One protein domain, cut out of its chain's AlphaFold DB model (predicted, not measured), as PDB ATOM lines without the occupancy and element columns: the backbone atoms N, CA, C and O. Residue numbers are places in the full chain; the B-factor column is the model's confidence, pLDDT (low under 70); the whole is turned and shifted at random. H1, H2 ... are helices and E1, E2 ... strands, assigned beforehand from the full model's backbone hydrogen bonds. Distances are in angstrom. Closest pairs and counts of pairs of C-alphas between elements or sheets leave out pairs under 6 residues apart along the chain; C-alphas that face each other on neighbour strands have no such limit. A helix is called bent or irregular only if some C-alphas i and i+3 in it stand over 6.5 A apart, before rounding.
ATOM      1  N   ASP A   2      30.621 -52.714 -51.927       36.16
ATOM      2  CA  ASP A   2      31.505 -52.786 -50.759       36.16
ATOM      3  C   ASP A   2      31.600 -54.234 -50.272       36.16
ATOM      4  O   ASP A   2      30.739 -55.056 -50.596       36.16
ATOM      5  N   ALA A   3      32.653 -54.549 -49.516       31.38
ATOM      6  CA  ALA A   3      33.097 -55.900 -49.150       31.38
ATOM      7  C   ALA A   3      32.054 -56.804 -48.445       31.38
ATOM      8  O   ALA A   3      32.333 -57.972 -48.194       31.38
ATOM      9  N   ALA A   4      30.850 -56.296 -48.166       46.84
ATOM     10  CA  ALA A   4      29.718 -57.019 -47.593       46.84
ATOM     11  C   ALA A   4      28.628 -57.420 -48.615       46.84
ATOM     12  O   ALA A   4      27.627 -58.012 -48.226       46.84
ATOM     13  N   GLY A   5      28.748 -57.060 -49.902       44.62
ATOM     14  CA  GLY A   5      27.713 -57.343 -50.916       44.62
ATOM     15  C   GLY A   5      26.392 -56.581 -50.715       44.62
ATOM     16  O   GLY A   5      25.465 -56.725 -51.510       44.62
ATOM     17  N   LEU A   6      26.308 -55.736 -49.686       57.75
ATOM     18  CA  LEU A   6      25.165 -54.877 -49.408       57.75
ATOM     19  C   LEU A   6      25.137 -53.725 -50.413       57.75
ATOM     20  O   LEU A   6      26.099 -52.961 -50.538       57.75
ATOM     21  N   SER A   7      24.028 -53.578 -51.136       61.94
ATOM     22  CA  SER A   7      23.780 -52.354 -51.892       61.94
ATOM     23  C   SER A   7      23.611 -51.202 -50.907       61.94
ATOM     24  O   SER A   7      22.764 -51.266 -50.016       61.94
ATOM     25  N   ALA A   8      24.423 -50.155 -51.063       70.25
ATOM     26  CA  ALA A   8      24.273 -48.943 -50.274       70.25
ATOM     27  C   ALA A   8      22.830 -48.409 -50.410       70.25
ATOM     28  O   ALA A   8      22.259 -48.455 -51.507       70.25
ATOM     29  N   PRO A   9      22.236 -47.912 -49.316       78.75
ATOM     30  CA  PRO A   9      20.910 -47.316 -49.347       78.75
ATOM     31  C   PRO A   9      20.894 -46.141 -50.323       78.75
ATOM     32  O   PRO A   9      21.879 -45.409 -50.466       78.75
ATOM     33  N   ARG A  10      19.770 -45.959 -51.020       80.75
ATOM     34  CA  ARG A  10      19.666 -44.930 -52.050       80.75
ATOM     35  C   ARG A  10      19.015 -43.677 -51.490       80.75
ATOM     36  O   ARG A  10      17.891 -43.704 -50.990       80.75
ATOM     37  N   TRP A  11      19.708 -42.555 -51.646       86.25
ATOM     38  CA  TRP A  11      19.119 -41.240 -51.437       86.25
ATOM     39  C   TRP A  11      18.024 -40.989 -52.470       86.25
ATOM     40  O   TRP A  11      18.273 -41.033 -53.680       86.25
ATOM     41  N   LEU A  12      16.815 -40.715 -51.989       84.38
ATOM     42  CA  LEU A  12      15.685 -40.353 -52.823       84.38
ATOM     43  C   LEU A  12      15.929 -38.955 -53.394       84.38
ATOM     44  O   LEU A  12      15.993 -37.971 -52.661       84.38
ATOM     45  N   ARG A  13      16.086 -38.877 -54.717       78.62
ATOM     46  CA  ARG A  13      16.286 -37.607 -55.439       78.62
ATOM     47  C   ARG A  13      14.984 -37.010 -55.962       78.62
ATOM     48  O   ARG A  13      14.902 -35.801 -56.129       78.62
ATOM     49  N   CYS A  14      14.003 -37.869 -56.228       83.62
ATOM     50  CA  CYS A  14      12.717 -37.534 -56.827       83.62
ATOM     51  C   CYS A  14      11.630 -38.393 -56.194       83.62
ATOM     52  O   CYS A  14      11.768 -39.619 -56.164       83.62
ATOM     53  N   ALA A  15      10.571 -37.766 -55.685       85.00
ATOM     54  CA  ALA A  15       9.519 -38.456 -54.947       85.00
ATOM     55  C   ALA A  15       8.767 -39.474 -55.824       85.00
ATOM     56  O   ALA A  15       8.383 -40.538 -55.341       85.00
ATOM     57  N   GLU A  16       8.628 -39.207 -57.123       89.25
ATOM     58  CA  GLU A  16       7.970 -40.084 -58.093       89.25
ATOM     59  C   GLU A  16       8.673 -41.434 -58.291       89.25
ATOM     60  O   GLU A  16       8.025 -42.409 -58.663       89.25
ATOM     61  N   HIS A  17       9.974 -41.530 -57.994       87.88
ATOM     62  CA  HIS A  17      10.720 -42.788 -58.095       87.88
ATOM     63  C   HIS A  17      10.572 -43.675 -56.855       87.88
ATOM     64  O   HIS A  17      10.883 -44.867 -56.918       87.88
ATOM     65  N   ALA A  18      10.064 -43.130 -55.742       87.19
ATOM     66  CA  ALA A  18       9.961 -43.852 -54.479       87.19
ATOM     67  C   ALA A  18       9.206 -45.194 -54.600       87.19
ATOM     68  O   ALA A  18       9.719 -46.196 -54.095       87.19
ATOM     69  N   PRO A  19       8.041 -45.283 -55.282       88.69
ATOM     70  CA  PRO A  19       7.320 -46.551 -55.397       88.69
ATOM     71  C   PRO A  19       8.119 -47.641 -56.125       88.69
ATOM     72  O   PRO A  19       8.162 -48.778 -55.660       88.69
ATOM     73  N   ALA A  20       8.785 -47.298 -57.233       88.00
ATOM     74  CA  ALA A  20       9.542 -48.259 -58.037       88.00
ATOM     75  C   ALA A  20      10.770 -48.799 -57.287       88.00
ATOM     76  O   ALA A  20      11.044 -49.997 -57.320       88.00
ATOM     77  N   GLN A  21      11.477 -47.935 -56.558       86.44
ATOM     78  CA  GLN A  21      12.631 -48.327 -55.744       86.44
ATOM     79  C   GLN A  21      12.235 -49.242 -54.578       86.44
ATOM     80  O   GLN A  21      12.891 -50.252 -54.328       86.44
ATOM     81  N   LEU A  22      11.125 -48.936 -53.897       88.31
ATOM     82  CA  LEU A  22      10.604 -49.795 -52.829       88.31
ATOM     83  C   LEU A  22      10.156 -51.158 -53.366       88.31
ATOM     84  O   LEU A  22      10.424 -52.174 -52.729       88.31
ATOM     85  N   ALA A  23       9.526 -51.200 -54.545       86.50
ATOM     86  CA  ALA A  23       9.155 -52.453 -55.205       86.50
ATOM     87  C   ALA A  23      10.380 -53.311 -55.581       86.50
ATOM     88  O   ALA A  23      10.292 -54.535 -55.575       86.50
ATOM     89  N   ALA A  24      11.531 -52.683 -55.840       85.56
ATOM     90  CA  ALA A  24      12.811 -53.358 -56.058       85.56
ATOM     91  C   ALA A  24      13.524 -53.782 -54.753       85.56
ATOM     92  O   ALA A  24      14.642 -54.291 -54.800       85.56
ATOM     93  N   GLY A  25      12.904 -53.575 -53.585       82.88
ATOM     94  CA  GLY A  25      13.479 -53.923 -52.282       82.88
ATOM     95  C   GLY A  25      14.545 -52.945 -51.783       82.88
ATOM     96  O   GLY A  25      15.279 -53.263 -50.839       82.88
ATOM     97  N   GLU A  26      14.652 -51.758 -52.386       87.75
ATOM     98  CA  GLU A  26      15.597 -50.734 -51.944       87.75
ATOM     99  C   GLU A  26      15.129 -50.049 -50.653       87.75
ATOM    100  O   GLU A  26      13.937 -49.937 -50.357       87.75
ATOM    101  N   THR A  27      16.096 -49.555 -49.883       90.31
ATOM    102  CA  THR A  27      15.843 -48.619 -48.784       90.31
ATOM    103  C   THR A  27      15.935 -47.201 -49.324       90.31
ATOM    104  O   THR A  27      16.957 -46.824 -49.906       90.31
ATOM    105  N   LEU A  28      14.888 -46.412 -49.092       90.94
ATOM    106  CA  LEU A  28      14.863 -44.994 -49.422       90.94
ATOM    107  C   LEU A  28      15.364 -44.169 -48.247       90.94
ATOM    108  O   LEU A  28      14.862 -44.318 -47.135       90.94
ATOM    109  N   LEU A  29      16.288 -43.256 -48.524       92.75
ATOM    110  CA  LEU A  29      16.718 -42.223 -47.592       92.75
ATOM    111  C   LEU A  29      16.286 -40.849 -48.094       92.75
ATOM    112  O   LEU A  29      16.643 -40.455 -49.202       92.75
ATOM    113  N   LEU A  30      15.567 -40.096 -47.269       91.25
ATOM    114  CA  LEU A  30      15.177 -38.720 -47.563       91.25
ATOM    115  C   LEU A  30      15.753 -37.787 -46.488       91.25
ATOM    116  O   LEU A  30      15.309 -37.839 -45.337       91.25
ATOM    117  N   PRO A  31      16.735 -36.932 -46.832       90.88
ATOM    118  CA  PRO A  31      17.236 -35.919 -45.929       90.88
ATOM    119  C   PRO A  31      16.321 -34.697 -46.004       90.88
ATOM    120  O   PRO A  31      16.052 -34.151 -47.073       90.88
ATOM    121  N   VAL A  32      15.877 -34.232 -44.849       90.94
ATOM    122  CA  VAL A  32      15.040 -33.047 -44.703       90.94
ATOM    123  C   VAL A  32      15.846 -32.007 -43.949       90.94
ATOM    124  O   VAL A  32      16.145 -32.163 -42.766       90.94
ATOM    125  N   ARG A  33      16.230 -30.930 -44.635       91.19
ATOM    126  CA  ARG A  33      16.931 -29.813 -43.996       91.19
ATOM    127  C   ARG A  33      15.984 -29.116 -43.020       91.19
ATOM    128  O   ARG A  33      14.910 -28.670 -43.411       91.19
ATOM    129  N   THR A  34      16.405 -29.010 -41.765       92.38
ATOM    130  CA  THR A  34      15.663 -28.344 -40.682       92.38
ATOM    131  C   THR A  34      16.447 -27.192 -40.048       92.38
ATOM    132  O   THR A  34      15.939 -26.514 -39.158       92.38
ATOM    133  N   ALA A  35      17.677 -26.943 -40.507       91.75
ATOM    134  CA  ALA A  35      18.534 -25.862 -40.036       91.75
ATOM    135  C   ALA A  35      17.835 -24.497 -40.128       91.75
ATOM    136  O   ALA A  35      17.244 -24.162 -41.153       91.75
ATOM    137  N   GLY A  36      17.921 -23.714 -39.050       91.81
ATOM    138  CA  GLY A  36      17.302 -22.388 -38.958       91.81
ATOM    139  C   GLY A  36      15.788 -22.397 -38.716       91.81
ATOM    140  O   GLY A  36      15.213 -21.332 -38.510       91.81
ATOM    141  N   LEU A  37      15.133 -23.563 -38.698       93.25
ATOM    142  CA  LEU A  37      13.712 -23.665 -38.377       93.25
ATOM    143  C   LEU A  37      13.505 -23.822 -36.867       93.25
ATOM    144  O   LEU A  37      14.198 -24.593 -36.201       93.25
ATOM    145  N   ALA A  38      12.479 -23.160 -36.332       94.31
ATOM    146  CA  ALA A  38      11.987 -23.461 -34.992       94.31
ATOM    147  C   ALA A  38      11.444 -24.907 -34.929       94.31
ATOM    148  O   ALA A  38      10.913 -25.395 -35.932       94.31
ATOM    149  N   PRO A  39      11.471 -25.594 -33.766       90.69
ATOM    150  CA  PRO A  39      11.072 -27.003 -33.671       90.69
ATOM    151  C   PRO A  39       9.670 -27.319 -34.212       90.69
ATOM    152  O   PRO A  39       9.464 -28.361 -34.830       90.69
ATOM    153  N   ALA A  40       8.697 -26.425 -34.013       92.06
ATOM    154  CA  ALA A  40       7.345 -26.601 -34.545       92.06
ATOM    155  C   ALA A  40       7.317 -26.559 -36.082       92.06
ATOM    156  O   ALA A  40       6.690 -27.414 -36.706       92.06
ATOM    157  N   LEU A  41       8.049 -25.618 -36.682       94.44
ATOM    158  CA  LEU A  41       8.148 -25.475 -38.131       94.44
ATOM    159  C   LEU A  41       8.960 -26.615 -38.753       94.44
ATOM    160  O   LEU A  41       8.575 -27.132 -39.792       94.44
ATOM    161  N   ALA A  42      10.024 -27.079 -38.090       92.06
ATOM    162  CA  ALA A  42      10.773 -28.261 -38.513       92.06
ATOM    163  C   ALA A  42       9.883 -29.516 -38.560       92.06
ATOM    164  O   ALA A  42       9.952 -30.287 -39.515       92.06
ATOM    165  N   ARG A  43       9.009 -29.705 -37.560       90.88
ATOM    166  CA  ARG A  43       8.021 -30.795 -37.563       90.88
ATOM    167  C   ARG A  43       6.993 -30.631 -38.678       90.88
ATOM    168  O   ARG A  43       6.735 -31.594 -39.390       90.88
ATOM    169  N   GLN A  44       6.429 -29.437 -38.858       93.06
ATOM    170  CA  GLN A  44       5.471 -29.178 -39.936       93.06
ATOM    171  C   GLN A  44       6.095 -29.417 -41.315       93.06
ATOM    172  O   GLN A  44       5.479 -30.049 -42.168       93.06
ATOM    173  N   TRP A  45       7.333 -28.964 -41.509       94.00
ATOM    174  CA  TRP A  45       8.084 -29.178 -42.737       94.00
ATOM    175  C   TRP A  45       8.311 -30.662 -43.005       94.00
ATOM    176  O   TRP A  45       8.029 -31.133 -44.101       94.00
ATOM    177  N   LEU A  46       8.731 -31.423 -41.991       93.38
ATOM    178  CA  LEU A  46       8.884 -32.868 -42.111       93.38
ATOM    179  C   LEU A  46       7.574 -33.560 -42.510       93.38
ATOM    180  O   LEU A  46       7.585 -34.419 -43.385       93.38
ATOM    181  N   ARG A  47       6.448 -33.174 -41.900       93.56
ATOM    182  CA  ARG A  47       5.131 -33.717 -42.257       93.56
ATOM    183  C   ARG A  47       4.775 -33.426 -43.715       93.56
ATOM    184  O   ARG A  47       4.391 -34.344 -44.424       93.56
ATOM    185  N   ALA A  48       5.017 -32.202 -44.184       93.75
ATOM    186  CA  ALA A  48       4.805 -31.849 -45.586       93.75
ATOM    187  C   ALA A  48       5.679 -32.686 -46.541       93.75
ATOM    188  O   ALA A  48       5.224 -33.056 -47.619       93.75
ATOM    189  N   GLN A  49       6.911 -33.030 -46.141       93.25
ATOM    190  CA  GLN A  49       7.751 -33.950 -46.916       93.25
ATOM    191  C   GLN A  49       7.162 -35.366 -46.975       93.25
ATOM    192  O   GLN A  49       7.250 -36.001 -48.019       93.25
ATOM    193  N   LEU A  50       6.547 -35.857 -45.893       94.06
ATOM    194  CA  LEU A  50       5.867 -37.159 -45.880       94.06
ATOM    195  C   LEU A  50       4.610 -37.160 -46.751       94.06
ATOM    196  O   LEU A  50       4.411 -38.094 -47.524       94.06
ATOM    197  N   ASP A  51       3.795 -36.109 -46.655       94.81
ATOM    198  CA  ASP A  51       2.560 -35.960 -47.434       94.81
ATOM    199  C   ASP A  51       2.832 -35.898 -48.944       94.81
ATOM    200  O   ASP A  51       2.009 -36.331 -49.749       94.81
ATOM    201  N   ALA A  52       4.008 -35.403 -49.334       93.19
ATOM    202  CA  ALA A  52       4.434 -35.326 -50.726       93.19
ATOM    203  C   ALA A  52       4.941 -36.662 -51.306       93.19
ATOM    204  O   ALA A  52       5.203 -36.728 -52.507       93.19
ATOM    205  N   LEU A  53       5.111 -37.723 -50.502       93.69
ATOM    206  CA  LEU A  53       5.632 -39.010 -50.978       93.69
ATOM    207  C   LEU A  53       4.521 -39.879 -51.595       93.69
ATOM    208  O   LEU A  53       3.646 -40.353 -50.869       93.69
ATOM    209  N   PRO A  54       4.593 -40.230 -52.897       94.25
ATOM    210  CA  PRO A  54       3.590 -41.083 -53.541       94.25
ATOM    211  C   PRO A  54       3.465 -42.472 -52.905       94.25
ATOM    212  O   PRO A  54       2.380 -43.044 -52.858       94.25
ATOM    213  N   CYS A  55       4.559 -43.020 -52.362       92.38
ATOM    214  CA  CYS A  55       4.529 -44.302 -51.653       92.38
ATOM    215  C   CYS A  55       3.758 -44.250 -50.319       92.38
ATOM    216  O   CYS A  55       3.428 -45.302 -49.771       92.38
ATOM    217  N   LEU A  56       3.432 -43.053 -49.821       95.19
ATOM    218  CA  LEU A  56       2.589 -42.810 -48.651       95.19
ATOM    219  C   LEU A  56       1.195 -42.275 -49.024       95.19
ATOM    220  O   LEU A  56       0.487 -41.787 -48.149       95.19
ATOM    221  N   ALA A  57       0.754 -42.401 -50.283       94.00
ATOM    222  CA  ALA A  57      -0.535 -41.869 -50.749       94.00
ATOM    223  C   ALA A  57      -1.765 -42.409 -49.988       94.00
ATOM    224  O   ALA A  57      -2.801 -41.754 -49.935       94.00
ATOM    225  N   THR A  58      -1.659 -43.581 -49.352       94.50
ATOM    226  CA  THR A  58      -2.700 -44.129 -48.457       94.50
ATOM    227  C   THR A  58      -2.781 -43.412 -47.100       94.50
ATOM    228  O   THR A  58      -3.600 -43.766 -46.251       94.50
ATOM    229  N   GLY A  59      -1.894 -42.449 -46.861       96.19
ATOM    230  CA  GLY A  59      -1.722 -41.729 -45.611       96.19
ATOM    231  C   GLY A  59      -0.741 -42.391 -44.643       96.19
ATOM    232  O   GLY A  59      -0.242 -43.507 -44.843       96.19
ATOM    233  N   TRP A  60      -0.483 -41.665 -43.562       96.94
ATOM    234  CA  TRP A  60       0.343 -42.056 -42.429       96.94
ATOM    235  C   TRP A  60      -0.220 -41.403 -41.157       96.94
ATOM    236  O   TRP A  60      -1.015 -40.465 -41.221       96.94
ATOM    237  N   ARG A  61       0.188 -41.904 -39.989       95.44
ATOM    238  CA  ARG A  61      -0.189 -41.345 -38.681       95.44
ATOM    239  C   ARG A  61       1.034 -41.098 -37.817       95.44
ATOM    240  O   ARG A  61       2.021 -41.821 -37.927       95.44
ATOM    241  N   ASP A  62       0.943 -40.141 -36.904       91.81
ATOM    242  CA  ASP A  62       1.954 -39.983 -35.862       91.81
ATOM    243  C   ASP A  62       1.801 -41.025 -34.752       91.81
ATOM    244  O   ASP A  62       0.706 -41.500 -34.440       91.81
ATOM    245  N   SER A  63       2.926 -41.365 -34.131       89.19
ATOM    246  CA  SER A  63       2.987 -42.215 -32.948       89.19
ATOM    247  C   SER A  63       4.135 -41.768 -32.038       89.19
ATOM    248  O   SER A  63       5.040 -41.071 -32.501       89.19
ATOM    249  N   PRO A  64       4.186 -42.226 -30.774       85.19
ATOM    250  CA  PRO A  64       5.341 -41.985 -29.905       85.19
ATOM    251  C   PRO A  64       6.675 -42.491 -30.476       85.19
ATOM    252  O   PRO A  64       7.731 -42.033 -30.058       85.19
ATOM    253  N   ARG A  65       6.639 -43.427 -31.438       81.12
ATOM    254  CA  ARG A  65       7.818 -43.975 -32.127       81.12
ATOM    255  C   ARG A  65       8.091 -43.305 -33.483       81.12
ATOM    256  O   ARG A  65       8.924 -43.790 -34.240       81.12
ATOM    257  N   GLY A  66       7.392 -42.212 -33.795       87.00
ATOM    258  CA  GLY A  66       7.490 -41.496 -35.068       87.00
ATOM    259  C   GLY A  66       6.365 -41.825 -36.062       87.00
ATOM    260  O   GLY A  66       5.384 -42.484 -35.689       87.00
ATOM    261  N   PRO A  67       6.485 -41.351 -37.315       92.81
ATOM    262  CA  PRO A  67       5.458 -41.517 -38.339       92.81
ATOM    263  C   PRO A  67       5.299 -42.988 -38.740       92.81
ATOM    264  O   PRO A  67       6.280 -43.705 -38.923       92.81
ATOM    265  N   GLN A  68       4.060 -43.439 -38.913       95.06
ATOM    266  CA  GLN A  68       3.726 -44.805 -39.312       95.06
ATOM    267  C   GLN A  68       2.871 -44.792 -40.584       95.06
ATOM    268  O   GLN A  68       1.746 -44.284 -40.541       95.06
ATOM    269  N   PRO A  69       3.356 -45.366 -41.703       96.31
ATOM    270  CA  PRO A  69       2.560 -45.530 -42.914       96.31
ATOM    271  C   PRO A  69       1.269 -46.314 -42.646       96.31
ATOM    272  O   PRO A  69       1.254 -47.246 -41.836       96.31
ATOM    273  N   HIS A  70       0.184 -45.971 -43.341       96.56
ATOM    274  CA  HIS A  70      -1.026 -46.800 -43.343       96.56
ATOM    275  C   HIS A  70      -0.847 -48.080 -44.158       96.56
ATOM    276  O   HIS A  70      -1.448 -49.097 -43.825       96.56
ATOM    277  N   ASN A  71       0.003 -48.049 -45.189       93.94
ATOM    278  CA  ASN A  71       0.379 -49.243 -45.930       93.94
ATOM    279  C   ASN A  71       1.167 -50.201 -45.009       93.94
ATOM    280  O   ASN A  71       2.300 -49.883 -44.636       93.94
ATOM    281  N   PRO A  72       0.622 -51.385 -44.671       90.94
ATOM    282  CA  PRO A  72       1.242 -52.294 -43.712       90.94
ATOM    283  C   PRO A  72       2.508 -52.976 -44.244       90.94
ATOM    284  O   PRO A  72       3.262 -53.527 -43.441       90.94
ATOM    285  N   ALA A  73       2.768 -52.936 -45.555       91.19
ATOM    286  CA  ALA A  73       4.017 -53.430 -46.132       91.19
ATOM    287  C   ALA A  73       5.191 -52.476 -45.870       91.19
ATOM    288  O   ALA A  73       6.342 -52.907 -45.860       91.19
ATOM    289  N   LEU A  74       4.915 -51.190 -45.635       93.69
ATOM    290  CA  LEU A  74       5.944 -50.178 -45.442       93.69
ATOM    291  C   LEU A  74       6.253 -49.968 -43.963       93.69
ATOM    292  O   LEU A  74       5.378 -49.990 -43.092       93.69
ATOM    293  N   ARG A  75       7.523 -49.714 -43.676       95.19
ATOM    294  CA  ARG A  75       7.964 -49.142 -42.408       95.19
ATOM    295  C   ARG A  75       8.737 -47.872 -42.679       95.19
ATOM    296  O   ARG A  75       9.325 -47.688 -43.746       95.19
ATOM    297  N   LEU A  76       8.693 -47.008 -41.681       95.81
ATOM    298  CA  LEU A  76       9.344 -45.722 -41.686       95.81
ATOM    299  C   LEU A  76      10.104 -45.568 -40.376       95.81
ATOM    300  O   LEU A  76       9.576 -45.876 -39.309       95.81
ATOM    301  N   SER A  77      11.332 -45.080 -40.472       96.75
ATOM    302  CA  SER A  77      12.114 -44.638 -39.327       96.75
ATOM    303  C   SER A  77      12.586 -43.208 -39.546       96.75
ATOM    304  O   SER A  77      12.770 -42.769 -40.682       96.75
ATOM    305  N   LEU A  78      12.752 -42.473 -38.455       95.44
ATOM    306  CA  LEU A  78      13.116 -41.065 -38.449       95.44
ATOM    307  C   LEU A  78      14.235 -40.846 -37.434       95.44
ATOM    308  O   LEU A  78      14.167 -41.341 -36.308       95.44
ATOM    309  N   SER A  79      15.230 -40.054 -37.815       95.19
ATOM    310  CA  SER A  79      16.229 -39.533 -36.887       95.19
ATOM    311  C   SER A  79      16.502 -38.060 -37.138       95.19
ATOM    312  O   SER A  79      16.388 -37.587 -38.269       95.19
ATOM    313  N   TYR A  80      16.878 -37.340 -36.085       92.06
ATOM    314  CA  TYR A  80      17.261 -35.935 -36.141       92.06
ATOM    315  C   TYR A  80      18.740 -35.789 -35.781       92.06
ATOM    316  O   TYR A  80      19.206 -36.366 -34.807       92.06
ATOM    317  N   GLY A  81      19.448 -34.977 -36.556       88.31
ATOM    318  CA  GLY A  81      20.796 -34.483 -36.291       88.31
ATOM    319  C   GLY A  81      20.811 -32.963 -36.452       88.31
ATOM    320  O   GLY A  81      19.838 -32.378 -36.921       88.31
ATOM    321  N   GLN A  82      21.881 -32.285 -36.053       85.56
ATOM    322  CA  GLN A  82      21.965 -30.818 -36.037       85.56
ATOM    323  C   GLN A  82      21.497 -30.174 -37.363       85.56
ATOM    324  O   GLN A  82      22.214 -30.166 -38.360       85.56
ATOM    325  N   GLY A  83      20.276 -29.626 -37.380       88.00
ATOM    326  CA  GLY A  83      19.691 -28.976 -38.558       88.00
ATOM    327  C   GLY A  83      19.325 -29.904 -39.728       88.00
ATOM    328  O   GLY A  83      19.081 -29.418 -40.839       88.00
ATOM    329  N   VAL A  84      19.258 -31.217 -39.508       91.44
ATOM    330  CA  VAL A  84      18.805 -32.202 -40.494       91.44
ATOM    331  C   VAL A  84      17.932 -33.269 -39.838       91.44
ATOM    332  O   VAL A  84      18.165 -33.692 -38.713       91.44
ATOM    333  N   ALA A  85      16.913 -33.727 -40.546       93.31
ATOM    334  CA  ALA A  85      16.226 -34.970 -40.238       93.31
ATOM    335  C   ALA A  85      16.468 -35.959 -41.375       93.31
ATOM    336  O   ALA A  85      16.563 -35.554 -42.531       93.31
ATOM    337  N   VAL A  86      16.558 -37.246 -41.071       94.50
ATOM    338  CA  VAL A  86      16.598 -38.301 -42.083       94.50
ATOM    339  C   VAL A  86      15.423 -39.227 -41.867       94.50
ATOM    340  O   VAL A  86      15.219 -39.752 -40.772       94.50
ATOM    341  N   LEU A  87      14.671 -39.423 -42.940       94.50
ATOM    342  CA  LEU A  87      13.622 -40.418 -43.057       94.50
ATOM    343  C   LEU A  87      14.177 -41.628 -43.801       94.50
ATOM    344  O   LEU A  87      14.781 -41.475 -44.863       94.50
ATOM    345  N   ALA A  88      13.932 -42.819 -43.268       95.50
ATOM    346  CA  ALA A  88      14.210 -44.079 -43.935       95.50
ATOM    347  C   ALA A  88      12.903 -44.830 -44.180       95.50
ATOM    348  O   ALA A  88      12.145 -45.050 -43.235       95.50
ATOM    349  N   LEU A  89      12.637 -45.221 -45.427       94.50
ATOM    350  CA  LEU A  89      11.472 -46.028 -45.800       94.50
ATOM    351  C   LEU A  89      11.921 -47.339 -46.445       94.50
ATOM    352  O   LEU A  89      12.834 -47.354 -47.272       94.50
ATOM    353  N   ARG A  90      11.246 -48.433 -46.087       93.19
ATOM    354  CA  ARG A  90      11.508 -49.774 -46.627       93.19
ATOM    355  C   ARG A  90      10.237 -50.622 -46.626       93.19
ATOM    356  O   ARG A  90       9.356 -50.420 -45.789       93.19
ATOM    357  N   ALA A  91      10.160 -51.590 -47.538       90.62
ATOM    358  CA  ALA A  91       9.240 -52.717 -47.408       90.62
ATOM    359  C   ALA A  91       9.814 -53.722 -46.387       90.62
ATOM    360  O   ALA A  91      10.758 -54.444 -46.699       90.62
ATOM    361  N   GLY A  92       9.298 -53.720 -45.156       90.19
ATOM    362  CA  GLY A  92       9.860 -54.484 -44.028       90.19
ATOM    363  C   GLY A  92      10.505 -53.612 -42.947       90.19
ATOM    364  O   GLY A  92      10.505 -52.389 -43.051       90.19
ATOM    365  N   ALA A  93      10.998 -54.234 -41.872       93.62
ATOM    366  CA  ALA A  93      11.534 -53.527 -40.707       93.62
ATOM    367  C   ALA A  93      12.724 -52.626 -41.081       93.62
ATOM    368  O   ALA A  93      13.596 -53.022 -41.851       93.62
ATOM    369  N   ILE A  94      12.737 -51.403 -40.545       96.00
ATOM    370  CA  ILE A  94      13.790 -50.417 -40.796       96.00
ATOM    371  C   ILE A  94      13.980 -49.535 -39.568       96.00
ATOM    372  O   ILE A  94      13.014 -49.141 -38.912       96.00
ATOM    373  N   GLY A  95      15.228 -49.195 -39.283       96.88
ATOM    374  CA  GLY A  95      15.613 -48.194 -38.303       96.88
ATOM    375  C   GLY A  95      16.697 -47.288 -38.863       96.88
ATOM    376  O   GLY A  95      17.563 -47.762 -39.593       96.88
ATOM    377  N   VAL A  96      16.643 -45.995 -38.540       97.12
ATOM    378  CA  VAL A  96      17.674 -45.016 -38.906       97.12
ATOM    379  C   VAL A  96      18.117 -44.227 -37.689       97.12
ATOM    380  O   VAL A  96      17.291 -43.838 -36.857       97.12
ATOM    381  N   ASP A  97      19.412 -43.956 -37.600       97.25
ATOM    382  CA  ASP A  97      19.966 -43.082 -36.579       97.25
ATOM    383  C   ASP A  97      20.983 -42.082 -37.136       97.25
ATOM    384  O   ASP A  97      21.618 -42.324 -38.162       97.25
ATOM    385  N   LEU A  98      21.085 -40.938 -36.454       95.19
ATOM    386  CA  LEU A  98      22.034 -39.868 -36.734       95.19
ATOM    387  C   LEU A  98      22.738 -39.527 -35.428       95.19
ATOM    388  O   LEU A  98      22.185 -38.826 -34.585       95.19
ATOM    389  N   THR A  99      23.972 -39.986 -35.286       95.19
ATOM    390  CA  THR A  99      24.783 -39.730 -34.096       95.19
ATOM    391  C   THR A  99      25.881 -38.717 -34.425       95.19
ATOM    392  O   THR A  99      26.566 -38.888 -35.431       95.19
ATOM    393  N   PRO A 100      26.098 -37.656 -33.629       92.62
ATOM    394  CA  PRO A 100      27.229 -36.750 -33.832       92.62
ATOM    395  C   PRO A 100      28.576 -37.491 -33.810       92.62
ATOM    396  O   PRO A 100      28.808 -38.335 -32.949       92.62
ATOM    397  N   LEU A 101      29.491 -37.150 -34.722       91.38
ATOM    398  CA  LEU A 101      30.839 -37.748 -34.766       91.38
ATOM    399  C   LEU A 101      31.730 -37.329 -33.593       91.38
ATOM    400  O   LEU A 101      32.741 -37.977 -33.332       91.38
ATOM    401  N   THR A 102      31.361 -36.249 -32.909       89.00
ATOM    402  CA  THR A 102      31.997 -35.807 -31.672       89.00
ATOM    403  C   THR A 102      31.154 -36.316 -30.505       89.00
ATOM    404  O   THR A 102      30.141 -35.687 -30.183       89.00
ATOM    405  N   PRO A 103      31.511 -37.456 -29.894       85.69
ATOM    406  CA  PRO A 103      30.766 -37.970 -28.757       85.69
ATOM    407  C   PRO A 103      31.016 -37.124 -27.502       85.69
ATOM    408  O   PRO A 103      31.975 -36.344 -27.456       85.69
ATOM    409  N   PRO A 104      30.169 -37.265 -26.469       87.50
ATOM    410  CA  PRO A 104      30.397 -36.589 -25.200       87.50
ATOM    411  C   PRO A 104      31.676 -37.110 -24.521       87.50
ATOM    412  O   PRO A 104      32.146 -38.212 -24.805       87.50
ATOM    413  N   VAL A 105      32.259 -36.311 -23.623       87.56
ATOM    414  CA  VAL A 105      33.533 -36.640 -22.947       87.56
ATOM    415  C   VAL A 105      33.448 -37.955 -22.161       87.56
ATOM    416  O   VAL A 105      34.418 -38.702 -22.090       87.56
ATOM    417  N   ASP A 106      32.279 -38.258 -21.605       93.62
ATOM    418  CA  ASP A 106      31.980 -39.442 -20.800       93.62
ATOM    419  C   ASP A 106      31.489 -40.645 -21.625       93.62
ATOM    420  O   ASP A 106      30.987 -41.621 -21.059       93.62
ATOM    421  N   TRP A 107      31.680 -40.635 -22.951       95.25
ATOM    422  CA  TRP A 107      31.281 -41.748 -23.817       95.25
ATOM    423  C   TRP A 107      31.762 -43.137 -23.353       95.25
ATOM    424  O   TRP A 107      31.008 -44.086 -23.569       95.25
ATOM    425  N   PRO A 108      32.927 -43.330 -22.686       96.06
ATOM    426  CA  PRO A 108      33.311 -44.657 -22.204       96.06
ATOM    427  C   PRO A 108      32.367 -45.203 -21.123       96.06
ATOM    428  O   PRO A 108      32.085 -46.400 -21.102       96.06
ATOM    429  N   ALA A 109      31.840 -44.339 -20.247       96.81
ATOM    430  CA  ALA A 109      30.877 -44.733 -19.218       96.81
ATOM    431  C   ALA A 109      29.512 -45.070 -19.838       96.81
ATOM    432  O   ALA A 109      28.880 -46.068 -19.480       96.81
ATOM    433  N   VAL A 110      29.101 -44.288 -20.841       96.81
ATOM    434  CA  VAL A 110      27.914 -44.585 -21.651       96.81
ATOM    435  C   VAL A 110      28.083 -45.936 -22.355       96.81
ATOM    436  O   VAL A 110      27.222 -46.805 -22.243       96.81
ATOM    437  N   ALA A 111      29.222 -46.170 -23.009       97.44
ATOM    438  CA  ALA A 111      29.533 -47.434 -23.669       97.44
ATOM    439  C   ALA A 111      29.424 -48.625 -22.704       97.44
ATOM    440  O   ALA A 111      28.791 -49.619 -23.048       97.44
ATOM    441  N   ALA A 112      29.969 -48.508 -21.489       97.69
ATOM    442  CA  ALA A 112      29.904 -49.557 -20.469       97.69
ATOM    443  C   ALA A 112      28.473 -49.887 -20.000       97.69
ATOM    444  O   ALA A 112      28.226 -50.997 -19.536       97.69
ATOM    445  N   THR A 113      27.536 -48.946 -20.139       98.00
ATOM    446  CA  THR A 113      26.123 -49.134 -19.772       98.00
ATOM    447  C   THR A 113      25.342 -49.877 -20.864       98.00
ATOM    448  O   THR A 113      24.463 -50.689 -20.575       98.00
ATOM    449  N   TYR A 114      25.652 -49.611 -22.137       98.12
ATOM    450  CA  TYR A 114      24.822 -50.038 -23.272       98.12
ATOM    451  C   TYR A 114      25.450 -51.119 -24.161       98.12
ATOM    452  O   TYR A 114      24.746 -51.770 -24.941       98.12
ATOM    453  N   PHE A 115      26.756 -51.355 -24.042       97.94
ATOM    454  CA  PHE A 115      27.474 -52.373 -24.799       97.94
ATOM    455  C   PHE A 115      27.995 -53.498 -23.909       97.94
ATOM    456  O   PHE A 115      28.077 -53.388 -22.690       97.94
ATOM    457  N   SER A 116      28.351 -54.617 -24.543       97.44
ATOM    458  CA  SER A 116      28.997 -55.715 -23.834       97.44
ATOM    459  C   SER A 116      30.417 -55.319 -23.410       97.44
ATOM    460  O   SER A 116      31.068 -54.540 -24.114       97.44
ATOM    461  N   PRO A 117      30.969 -55.936 -22.349       97.19
ATOM    462  CA  PRO A 117      32.361 -55.713 -21.954       97.19
ATOM    463  C   PRO A 117      33.359 -55.952 -23.096       97.19
ATOM    464  O   PRO A 117      34.326 -55.210 -23.245       97.19
ATOM    465  N   ALA A 118      33.100 -56.955 -23.944       97.38
ATOM    466  CA  ALA A 118      33.935 -57.251 -25.105       97.38
ATOM    467  C   ALA A 118      33.917 -56.115 -26.140       97.38
ATOM    468  O   ALA A 118      34.965 -55.749 -26.665       97.38
ATOM    469  N   HIS A 119      32.750 -55.523 -26.405       97.44
ATOM    470  CA  HIS A 119      32.636 -54.401 -27.335       97.44
ATOM    471  C   HIS A 119      33.279 -53.129 -26.759       97.44
ATOM    472  O   HIS A 119      33.991 -52.422 -27.470       97.44
ATOM    473  N   CYS A 120      33.133 -52.873 -25.454       98.06
ATOM    474  CA  CYS A 120      33.850 -51.788 -24.779       98.06
ATOM    475  C   CYS A 120      35.372 -51.954 -24.878       98.06
ATOM    476  O   CYS A 120      36.074 -50.988 -25.170       98.06
ATOM    477  N   ALA A 121      35.884 -53.174 -24.684       97.88
ATOM    478  CA  ALA A 121      37.310 -53.464 -24.821       97.88
ATOM    479  C   ALA A 121      37.811 -53.229 -26.255       97.88
ATOM    480  O   ALA A 121      38.897 -52.685 -26.440       97.88
ATOM    481  N   GLN A 122      37.011 -53.575 -27.269       97.94
ATOM    482  CA  GLN A 122      37.328 -53.285 -28.671       97.94
ATOM    483  C   GLN A 122      37.415 -51.779 -28.936       97.94
ATOM    484  O   GLN A 122      38.377 -51.331 -29.551       97.94
ATOM    485  N   LEU A 123      36.453 -50.995 -28.435       97.19
ATOM    486  CA  LEU A 123      36.480 -49.536 -28.564       97.19
ATOM    487  C   LEU A 123      37.706 -48.931 -27.867       97.19
ATOM    488  O   LEU A 123      38.375 -48.081 -28.444       97.19
ATOM    489  N   ALA A 124      38.034 -49.393 -26.659       96.44
ATOM    490  CA  ALA A 124      39.179 -48.902 -25.891       96.44
ATOM    491  C   ALA A 124      40.541 -49.269 -26.511       96.44
ATOM    492  O   ALA A 124      41.525 -48.568 -26.283       96.44
ATOM    493  N   ALA A 125      40.606 -50.350 -27.291       97.75
ATOM    494  CA  ALA A 125      41.827 -50.788 -27.963       97.75
ATOM    495  C   ALA A 125      42.174 -49.957 -29.213       97.75
ATOM    496  O   ALA A 125      43.304 -50.031 -29.696       97.75
ATOM    497  N   LEU A 126      41.228 -49.176 -29.749       97.69
ATOM    498  CA  LEU A 126      41.482 -48.301 -30.894       97.69
ATOM    499  C   LEU A 126      42.406 -47.131 -30.513       97.69
ATOM    500  O   LEU A 126      42.389 -46.685 -29.360       97.69
ATOM    501  N   PRO A 127      43.168 -46.567 -31.470       97.12
ATOM    502  CA  PRO A 127      43.913 -45.331 -31.250       97.12
ATOM    503  C   PRO A 127      42.996 -44.213 -30.746       97.12
ATOM    504  O   PRO A 127      41.905 -44.023 -31.283       97.12
ATOM    505  N   ALA A 128      43.440 -43.433 -29.755       92.62
ATOM    506  CA  ALA A 128      42.623 -42.390 -29.119       92.62
ATOM    507  C   ALA A 128      41.879 -41.448 -30.102       92.62
ATOM    508  O   ALA A 128      40.704 -41.167 -29.860       92.62
ATOM    509  N   PRO A 129      42.472 -41.008 -31.235       91.62
ATOM    510  CA  PRO A 129      41.767 -40.180 -32.220       91.62
ATOM    511  C   PRO A 129      40.603 -40.882 -32.942       91.62
ATOM    512  O   PRO A 129      39.727 -40.217 -33.489       91.62
ATOM    513  N   GLU A 130      40.589 -42.214 -32.972       93.69
ATOM    514  CA  GLU A 130      39.592 -43.026 -33.680       93.69
ATOM    515  C   GLU A 130      38.452 -43.488 -32.769       93.69
ATOM    516  O   GLU A 130      37.333 -43.698 -33.244       93.69
ATOM    517  N   GLN A 131      38.709 -43.599 -31.461       94.56
ATOM    518  CA  GLN A 131      37.756 -44.125 -30.478       94.56
ATOM    519  C   GLN A 131      36.409 -43.403 -30.523       94.56
ATOM    520  O   GLN A 131      35.361 -44.045 -30.521       94.56
ATOM    521  N   GLY A 132      36.422 -42.069 -30.617       92.38
ATOM    522  CA  GLY A 132      35.187 -41.289 -30.602       92.38
ATOM    523  C   GLY A 132      34.297 -41.539 -31.824       92.38
ATOM    524  O   GLY A 132      33.089 -41.738 -31.690       92.38
ATOM    525  N   ALA A 133      34.896 -41.611 -33.015       92.56
ATOM    526  CA  ALA A 133      34.166 -41.921 -34.242       92.56
ATOM    527  C   ALA A 133      33.676 -43.379 -34.263       92.56
ATOM    528  O   ALA A 133      32.581 -43.652 -34.758       92.56
ATOM    529  N   ALA A 134      34.458 -44.310 -33.708       95.44
ATOM    530  CA  ALA A 134      34.058 -45.706 -33.567       95.44
ATOM    531  C   ALA A 134      32.903 -45.878 -32.569       95.44
ATOM    532  O   ALA A 134      31.956 -46.612 -32.851       95.44
ATOM    533  N   PHE A 135      32.918 -45.146 -31.452       97.31
ATOM    534  CA  PHE A 135      31.781 -45.086 -30.539       97.31
ATOM    535  C   PHE A 135      30.541 -44.521 -31.238       97.31
ATOM    536  O   PHE A 135      29.471 -45.112 -31.125       97.31
ATOM    537  N   ALA A 136      30.670 -43.435 -32.007       96.12
ATOM    538  CA  ALA A 136      29.546 -42.876 -32.760       96.12
ATOM    539  C   ALA A 136      28.955 -43.891 -33.762       96.12
ATOM    540  O   ALA A 136      27.736 -43.979 -33.888       96.12
ATOM    541  N   ALA A 137      29.797 -44.696 -34.424       96.62
ATOM    542  CA  ALA A 137      29.368 -45.819 -35.272       96.62
ATOM    543  C   ALA A 137      28.581 -46.872 -34.484       96.62
ATOM    544  O   ALA A 137      27.469 -47.238 -34.872       96.62
ATOM    545  N   ALA A 138      29.136 -47.326 -33.360       97.38
ATOM    546  CA  ALA A 138      28.513 -48.315 -32.489       97.38
ATOM    547  C   ALA A 138      27.172 -47.825 -31.918       97.38
ATOM    548  O   ALA A 138      26.202 -48.583 -31.870       97.38
ATOM    549  N   TRP A 139      27.108 -46.556 -31.512       97.88
ATOM    550  CA  TRP A 139      25.909 -45.934 -30.962       97.88
ATOM    551  C   TRP A 139      24.815 -45.780 -32.019       97.88
ATOM    552  O   TRP A 139      23.691 -46.233 -31.807       97.88
ATOM    553  N   ALA A 140      25.159 -45.253 -33.198       97.38
ATOM    554  CA  ALA A 140      24.217 -45.132 -34.304       97.38
ATOM    555  C   ALA A 140      23.655 -46.506 -34.713       97.38
ATOM    556  O   ALA A 140      22.453 -46.649 -34.935       97.38
ATOM    557  N   ALA A 141      24.499 -47.544 -34.760       98.00
ATOM    558  CA  ALA A 141      24.070 -48.911 -35.051       98.00
ATOM    559  C   ALA A 141      23.126 -49.483 -33.978       98.00
ATOM    560  O   ALA A 141      22.126 -50.118 -34.318       98.00
ATOM    561  N   LEU A 142      23.412 -49.246 -32.691       98.25
ATOM    562  CA  LEU A 142      22.549 -49.651 -31.580       98.25
ATOM    563  C   LEU A 142      21.158 -49.021 -31.697       98.25
ATOM    564  O   LEU A 142      20.157 -49.738 -31.639       98.25
ATOM    565  N   GLU A 143      21.099 -47.706 -31.885       97.88
ATOM    566  CA  GLU A 143      19.846 -46.953 -31.970       97.88
ATOM    567  C   GLU A 143      19.055 -47.292 -33.237       97.88
ATOM    568  O   GLU A 143      17.848 -47.538 -33.172       97.88
ATOM    569  N   ALA A 144      19.724 -47.401 -34.390       97.94
ATOM    570  CA  ALA A 144      19.091 -47.861 -35.622       97.94
ATOM    571  C   ALA A 144      18.525 -49.281 -35.443       97.94
ATOM    572  O   ALA A 144      17.372 -49.534 -35.791       97.94
ATOM    573  N   GLY A 145      19.283 -50.196 -34.832       97.94
ATOM    574  CA  GLY A 145      18.823 -51.552 -34.534       97.94
ATOM    575  C   GLY A 145      17.612 -51.582 -33.596       97.94
ATOM    576  O   GLY A 145      16.635 -52.280 -33.870       97.94
ATOM    577  N   ASN A 146      17.629 -50.782 -32.527       97.38
ATOM    578  CA  ASN A 146      16.500 -50.657 -31.601       97.38
ATOM    579  C   ASN A 146      15.249 -50.137 -32.314       97.38
ATOM    580  O   ASN A 146      14.180 -50.735 -32.188       97.38
ATOM    581  N   LYS A 147      15.384 -49.087 -33.131       96.75
ATOM    582  CA  LYS A 147      14.284 -48.546 -33.941       96.75
ATOM    583  C   LYS A 147      13.730 -49.587 -34.916       96.75
ATOM    584  O   LYS A 147      12.513 -49.715 -35.019       96.75
ATOM    585  N   CYS A 148      14.597 -50.366 -35.567       96.88
ATOM    586  CA  CYS A 148      14.199 -51.442 -36.477       96.88
ATOM    587  C   CYS A 148      13.378 -52.531 -35.766       96.88
ATOM    588  O   CYS A 148      12.363 -52.986 -36.293       96.88
ATOM    589  N   LEU A 149      13.788 -52.925 -34.558       95.88
ATOM    590  CA  LEU A 149      13.108 -53.940 -33.744       95.88
ATOM    591  C   LEU A 149      11.920 -53.382 -32.941       95.88
ATOM    592  O   LEU A 149      11.190 -54.136 -32.301       95.88
ATOM    593  N   GLY A 150      11.721 -52.061 -32.943       94.12
ATOM    594  CA  GLY A 150      10.719 -51.391 -32.117       94.12
ATOM    595  C   GLY A 150      11.027 -51.420 -30.615       94.12
ATOM    596  O   GLY A 150      10.098 -51.297 -29.814       94.12
ATOM    597  N   LEU A 151      12.295 -51.576 -30.232       94.75
ATOM    598  CA  LEU A 151      12.766 -51.571 -28.849       94.75
ATOM    599  C   LEU A 151      13.039 -50.142 -28.367       94.75
ATOM    600  O   LEU A 151      13.450 -49.279 -29.140       94.75
ATOM    601  N   ALA A 152      12.829 -49.902 -27.074       93.88
ATOM    602  CA  ALA A 152      13.337 -48.704 -26.415       93.88
ATOM    603  C   ALA A 152      14.840 -48.851 -26.123       93.88
ATOM    604  O   ALA A 152      15.355 -49.970 -26.047       93.88
ATOM    605  N   LEU A 153      15.527 -47.725 -25.919       95.50
ATOM    606  CA  LEU A 153      16.872 -47.743 -25.359       95.50
ATOM    607  C   LEU A 153      16.812 -48.312 -23.935       95.50
ATOM    608  O   LEU A 153      16.023 -47.864 -23.105       95.50
ATOM    609  N   ALA A 154      17.636 -49.318 -23.681       96.44
ATOM    610  CA  ALA A 154      17.766 -49.985 -22.397       96.44
ATOM    611  C   ALA A 154      19.219 -50.425 -22.217       96.44
ATOM    612  O   ALA A 154      19.930 -50.612 -23.210       96.44
ATOM    613  N   GLU A 155      19.634 -50.594 -20.962       97.94
ATOM    614  CA  GLU A 155      20.960 -51.101 -20.609       97.94
ATOM    615  C   GLU A 155      21.266 -52.430 -21.307       97.94
ATOM    616  O   GLU A 155      20.371 -53.157 -21.762       97.94
ATOM    617  N   TYR A 156      22.557 -52.738 -21.413       97.81
ATOM    618  CA  TYR A 156      23.012 -53.919 -22.122       97.81
ATOM    619  C   TYR A 156      22.315 -55.192 -21.617       97.81
ATOM    620  O   TYR A 156      22.428 -55.595 -20.462       97.81
ATOM    621  N   CYS A 157      21.648 -55.873 -22.547       96.62
ATOM    622  CA  CYS A 157      21.084 -57.197 -22.356       96.62
ATOM    623  C   CYS A 157      21.495 -58.085 -23.533       96.62
ATOM    624  O   CYS A 157      21.386 -57.686 -24.701       96.62
ATOM    625  N   ALA A 158      21.952 -59.301 -23.227       96.38
ATOM    626  CA  ALA A 158      22.413 -60.261 -24.224       96.38
ATOM    627  C   ALA A 158      21.318 -60.626 -25.243       96.38
ATOM    628  O   ALA A 158      21.625 -60.823 -26.417       96.38
ATOM    629  N   ASP A 159      20.047 -60.669 -24.838       96.38
ATOM    630  CA  ASP A 159      18.936 -61.019 -25.730       96.38
ATOM    631  C   ASP A 159      18.713 -59.960 -26.806       96.38
ATOM    632  O   ASP A 159      18.766 -60.267 -27.998       96.38
ATOM    633  N   SER A 160      18.562 -58.697 -26.406       94.19
ATOM    634  CA  SER A 160      18.411 -57.588 -27.352       94.19
ATOM    635  C   SER A 160      19.658 -57.422 -28.227       94.19
ATOM    636  O   SER A 160      19.552 -57.086 -29.405       94.19
ATOM    637  N   ALA A 161      20.851 -57.699 -27.688       95.50
ATOM    638  CA  ALA A 161      22.086 -57.694 -28.469       95.50
ATOM    639  C   ALA A 161      22.096 -58.791 -29.547       95.50
ATOM    640  O   ALA A 161      22.459 -58.509 -30.687       95.50
ATOM    641  N   ARG A 162      21.643 -60.010 -29.220       96.50
ATOM    642  CA  ARG A 162      21.495 -61.107 -30.192       96.50
ATOM    643  C   ARG A 162      20.474 -60.784 -31.277       96.50
ATOM    644  O   ARG A 162      20.736 -61.055 -32.443       96.50
ATOM    645  N   GLN A 163      19.348 -60.167 -30.916       96.38
ATOM    646  CA  GLN A 163      18.348 -59.729 -31.895       96.38
ATOM    647  C   GLN A 163      18.926 -58.696 -32.869       96.38
ATOM    648  O   GLN A 163      18.740 -58.825 -34.076       96.38
ATOM    649  N   ARG A 164      19.678 -57.704 -32.370       96.56
ATOM    650  CA  ARG A 164      20.343 -56.707 -33.227       96.56
ATOM    651  C   ARG A 164      21.429 -57.314 -34.111       96.56
ATOM    652  O   ARG A 164      21.575 -56.880 -35.245       96.56
ATOM    653  N   ALA A 165      22.153 -58.323 -33.631       95.25
ATOM    654  CA  ALA A 165      23.177 -59.012 -34.416       95.25
ATOM    655  C   ALA A 165      22.610 -59.788 -35.623       95.25
ATOM    656  O   ALA A 165      23.362 -60.115 -36.533       95.25
ATOM    657  N   ALA A 166      21.303 -60.074 -35.639       95.62
ATOM    658  CA  ALA A 166      20.621 -60.683 -36.781       95.62
ATOM    659  C   ALA A 166      20.187 -59.664 -37.852       95.62
ATOM    660  O   ALA A 166      19.710 -60.063 -38.912       95.62
ATOM    661  N   LEU A 167      20.316 -58.360 -37.581       96.00
ATOM    662  CA  LEU A 167      19.976 -57.311 -38.535       96.00
ATOM    663  C   LEU A 167      21.134 -57.053 -39.493       96.00
ATOM    664  O   LEU A 167      22.308 -57.108 -39.128       96.00
ATOM    665  N   THR A 168      20.783 -56.646 -40.704       95.00
ATOM    666  CA  THR A 168      21.722 -55.974 -41.590       95.00
ATOM    667  C   THR A 168      21.922 -54.546 -41.100       95.00
ATOM    668  O   THR A 168      20.962 -53.778 -41.030       95.00
ATOM    669  N   ILE A 169      23.168 -54.186 -40.782       94.62
ATOM    670  CA  ILE A 169      23.558 -52.827 -40.398       94.62
ATOM    671  C   ILE A 169      24.420 -52.217 -41.500       94.62
ATOM    672  O   ILE A 169      25.397 -52.815 -41.948       94.62
ATOM    673  N   TRP A 170      24.080 -50.997 -41.900       93.81
ATOM    674  CA  TRP A 170      24.910 -50.153 -42.751       93.81
ATOM    675  C   TRP A 170      25.135 -48.818 -42.056       93.81
ATOM    676  O   TRP A 170      24.207 -48.277 -41.459       93.81
ATOM    677  N   HIS A 171      26.340 -48.266 -42.143       92.75
ATOM    678  CA  HIS A 171      26.617 -46.939 -41.615       92.75
ATOM    679  C   HIS A 171      27.585 -46.165 -42.505       92.75
ATOM    680  O   HIS A 171      28.462 -46.741 -43.149       92.75
ATOM    681  N   ASP A 172      27.462 -44.845 -42.497       91.44
ATOM    682  CA  ASP A 172      28.316 -43.947 -43.257       91.44
ATOM    683  C   ASP A 172      28.500 -42.604 -42.536       91.44
ATOM    684  O   ASP A 172      27.606 -42.096 -41.861       91.44
ATOM    685  N   ARG A 173      29.689 -42.021 -42.712       89.94
ATOM    686  CA  ARG A 173      30.069 -40.706 -42.172       89.94
ATOM    687  C   ARG A 173      30.392 -39.668 -43.251       89.94
ATOM    688  O   ARG A 173      30.819 -38.566 -42.925       89.94
ATOM    689  N   SER A 174      30.289 -40.037 -44.529       86.19
ATOM    690  CA  SER A 174      30.674 -39.199 -45.671       86.19
ATOM    691  C   SER A 174      29.511 -38.376 -46.227       86.19
ATOM    692  O   SER A 174      29.729 -37.307 -46.791       86.19
ATOM    693  N   GLN A 175      28.277 -38.856 -46.062       81.38
ATOM    694  CA  GLN A 175      27.087 -38.281 -46.685       81.38
ATOM    695  C   GLN A 175      26.491 -37.113 -45.884       81.38
ATOM    696  O   GLN A 175      25.891 -36.213 -46.469       81.38
ATOM    697  N   LEU A 176      26.640 -37.112 -44.553       85.75
ATOM    698  CA  LEU A 176      26.089 -36.083 -43.665       85.75
ATOM    699  C   LEU A 176      27.167 -35.537 -42.734       85.75
ATOM    700  O   LEU A 176      27.507 -36.145 -41.721       85.75
ATOM    701  N   THR A 177      27.691 -34.359 -43.074       87.19
ATOM    702  CA  THR A 177      28.781 -33.713 -42.340       87.19
ATOM    703  C   THR A 177      28.513 -33.667 -40.835       87.19
ATOM    704  O   THR A 177      27.446 -33.245 -40.385       87.19
ATOM    705  N   GLY A 178      29.506 -34.099 -40.054       89.44
ATOM    706  CA  GLY A 178      29.459 -34.086 -38.591       89.44
ATOM    707  C   GLY A 178      28.622 -35.201 -37.959       89.44
ATOM    708  O   GLY A 178      28.571 -35.269 -36.733       89.44
ATOM    709  N   HIS A 179      28.006 -36.078 -38.756       93.12
ATOM    710  CA  HIS A 179      27.148 -37.149 -38.262       93.12
ATOM    711  C   HIS A 179      27.586 -38.511 -38.801       93.12
ATOM    712  O   HIS A 179      28.007 -38.660 -39.945       93.12
ATOM    713  N   MET A 180      27.445 -39.515 -37.949       95.12
ATOM    714  CA  MET A 180      27.362 -40.909 -38.323       95.12
ATOM    715  C   MET A 180      25.901 -41.237 -38.627       95.12
ATOM    716  O   MET A 180      25.045 -41.138 -37.747       95.12
ATOM    717  N   LEU A 181      25.624 -41.620 -39.867       95.44
ATOM    718  CA  LEU A 181      24.343 -42.172 -40.285       95.44
ATOM    719  C   LEU A 181      24.404 -43.689 -40.161       95.44
ATOM    720  O   LEU A 181      25.306 -44.301 -40.720       95.44
ATOM    721  N   ALA A 182      23.425 -44.294 -39.497       96.69
ATOM    722  CA  ALA A 182      23.257 -45.742 -39.483       96.69
ATOM    723  C   ALA A 182      21.852 -46.145 -39.922       96.69
ATOM    724  O   ALA A 182      20.871 -45.459 -39.638       96.69
ATOM    725  N   LEU A 183      21.773 -47.288 -40.590       96.88
ATOM    726  CA  LEU A 183      20.554 -47.969 -40.984       96.88
ATOM    727  C   LEU A 183      20.598 -49.416 -40.517       96.88
ATOM    728  O   LEU A 183      21.638 -50.065 -40.594       96.88
ATOM    729  N   ALA A 184      19.445 -49.916 -40.088       96.62
ATOM    730  CA  ALA A 184      19.256 -51.297 -39.681       96.62
ATOM    731  C   ALA A 184      17.992 -51.868 -40.318       96.62
ATOM    732  O   ALA A 184      16.948 -51.221 -40.252       96.62
ATOM    733  N   TRP A 185      18.064 -53.058 -40.908       94.75
ATOM    734  CA  TRP A 185      16.900 -53.767 -41.450       94.75
ATOM    735  C   TRP A 185      17.065 -55.286 -41.365       94.75
ATOM    736  O   TRP A 185      18.178 -55.786 -41.207       94.75
ATOM    737  N   SER A 186      15.949 -56.010 -41.466       89.19
ATOM    738  CA  SER A 186      15.901 -57.475 -41.604       89.19
ATOM    739  C   SER A 186      15.820 -57.900 -43.064       89.19
ATOM    740  O   SER A 186      15.066 -57.219 -43.804       89.19
TER     741      SER A 186
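AT A GLANCE: This is residues 2 to 186 of the 186 residues of a protein of Rivicola pingtungensis (UniProt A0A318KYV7). Two small three-stranded sheets meet as a V, with E2 of the one beside E4 of the other at the fold and E1 and E5 apart at the far edges. H1 and H2 cover E1 and E3 of the first sheet, and the long helix H5 lies over E4 and E6 of the second; the short helices H3 and H4 pack on the first part of H5, and H6 packs on its last part, nearly at a right angle. The 185 printed residues hold six named helices and six named strands, in the order H1 E1 H2 E2 E3 E4 H3 H4 H5 H6 E5 E6, and the class is mixed, helices and strands. Both sheets are antiparallel, with the orders E1 E3 E2 and E4 E6 E5. The whole is compact, with a radius of gyration of the C-alphas of 16.6 A and spans of 48 by 36 by 32 A.

HOW THE PARTS SIT: Start at residues 2 to 14, which hold no named element; there residues 10 to 11 make a short parallel pairing with residues 28 to 29 of E1, residues 28 to 33. E1 is an edge strand, antiparallel to the inner strand E3, residues 84 to 91, and you find N 30 and O 87 at 2.9 A. E3 forms a hairpin with the other edge strand, E2, residues 74 to 81, where N 79 and O 86 are 3.0 A apart. H1, residues 15 to 23, is on this sheet at a height of 8.9 A; its closest C-alphas to E3 are those of Leu 22 and Arg 90, 6.3 A. H2, residues 39 to 51, is on it at a height of 9.9 A; its closest C-alphas to E1 are those of Leu 46 and Val 32, 6.7 A. H1 and H2 make two layers with this sheet, helices on one face of it. E1, H2 and E2 form a split strand-helix-strand unit, two strands running the same way with E3 between them, and its crossover is right-handed. Go on to E4, residues 94 to 100; the closest C-alphas of E2 and E4 are those of Ser 77 and Gly 95, 5.1 A. E4 is antiparallel to the inner strand E6, residues 179 to 185, with N 97 and O 182 at 2.9 A. E6 forms a hairpin with E5, residues 168 to 172, with N 170 and O 183 at 2.9 A. H5, residues 128 to 149, is the hub and makes two layers with this sheet at a height of 7.1 A; C-alphas 95 and 148, its closest to E4, are 4.0 A apart. H3, residues 107 to 114, only just touches H5, with 3 pairs of C-alphas within 8 A, the closest those of Trp 107 and Phe 135, 7.5 A. H4, residues 117 to 125, forms helical hairpins with H3 and with H5; its closest C-alphas to H5 are those of Leu 123 and Gln 131, 5.9 A. H6, residues 158 to 165, touches H5 about perpendicular, at 87 degrees, with C-alphas 164 and 145 closest at 5.5 A. In H2, H3, H4 and H6 every O i to N i+4 pair is within hydrogen-bond range; in H1 it is 3 of 5 and in H5 16 of 18.

IN THESE COORDINATES: Find C-alpha 15 at (9.519, -38.456, -54.947), where H1 begins; it is irregular, with C-alphas 16 and 19 at 7.0 A. E2 and E3 measure 23.5 A and 23.7 A from first to last C-alpha. H5 runs 32.0 A from C-alpha 128 at (42.623, -42.390, -29.119) to C-alpha 149 at (13.108, -53.940, -33.744); it is only just irregular, with C-alphas 129 and 132 at 6.9 A. E6 ends at C-alpha 185, (16.900, -53.767, -41.450).

THE WHOLE: The two C-alphas farthest apart, those of Thr 58 and Pro 127, are 49.7 A apart. The printed part has no cut, and residue 186 is the chain's last. The one long link, 22 residues, joins H2 to E2; in it residues 60 to 61 pair antiparallel with residues 68 to 69. The mean pLDDT of the printed part is 91.5, and residues 2 to 7 of this model are under 70.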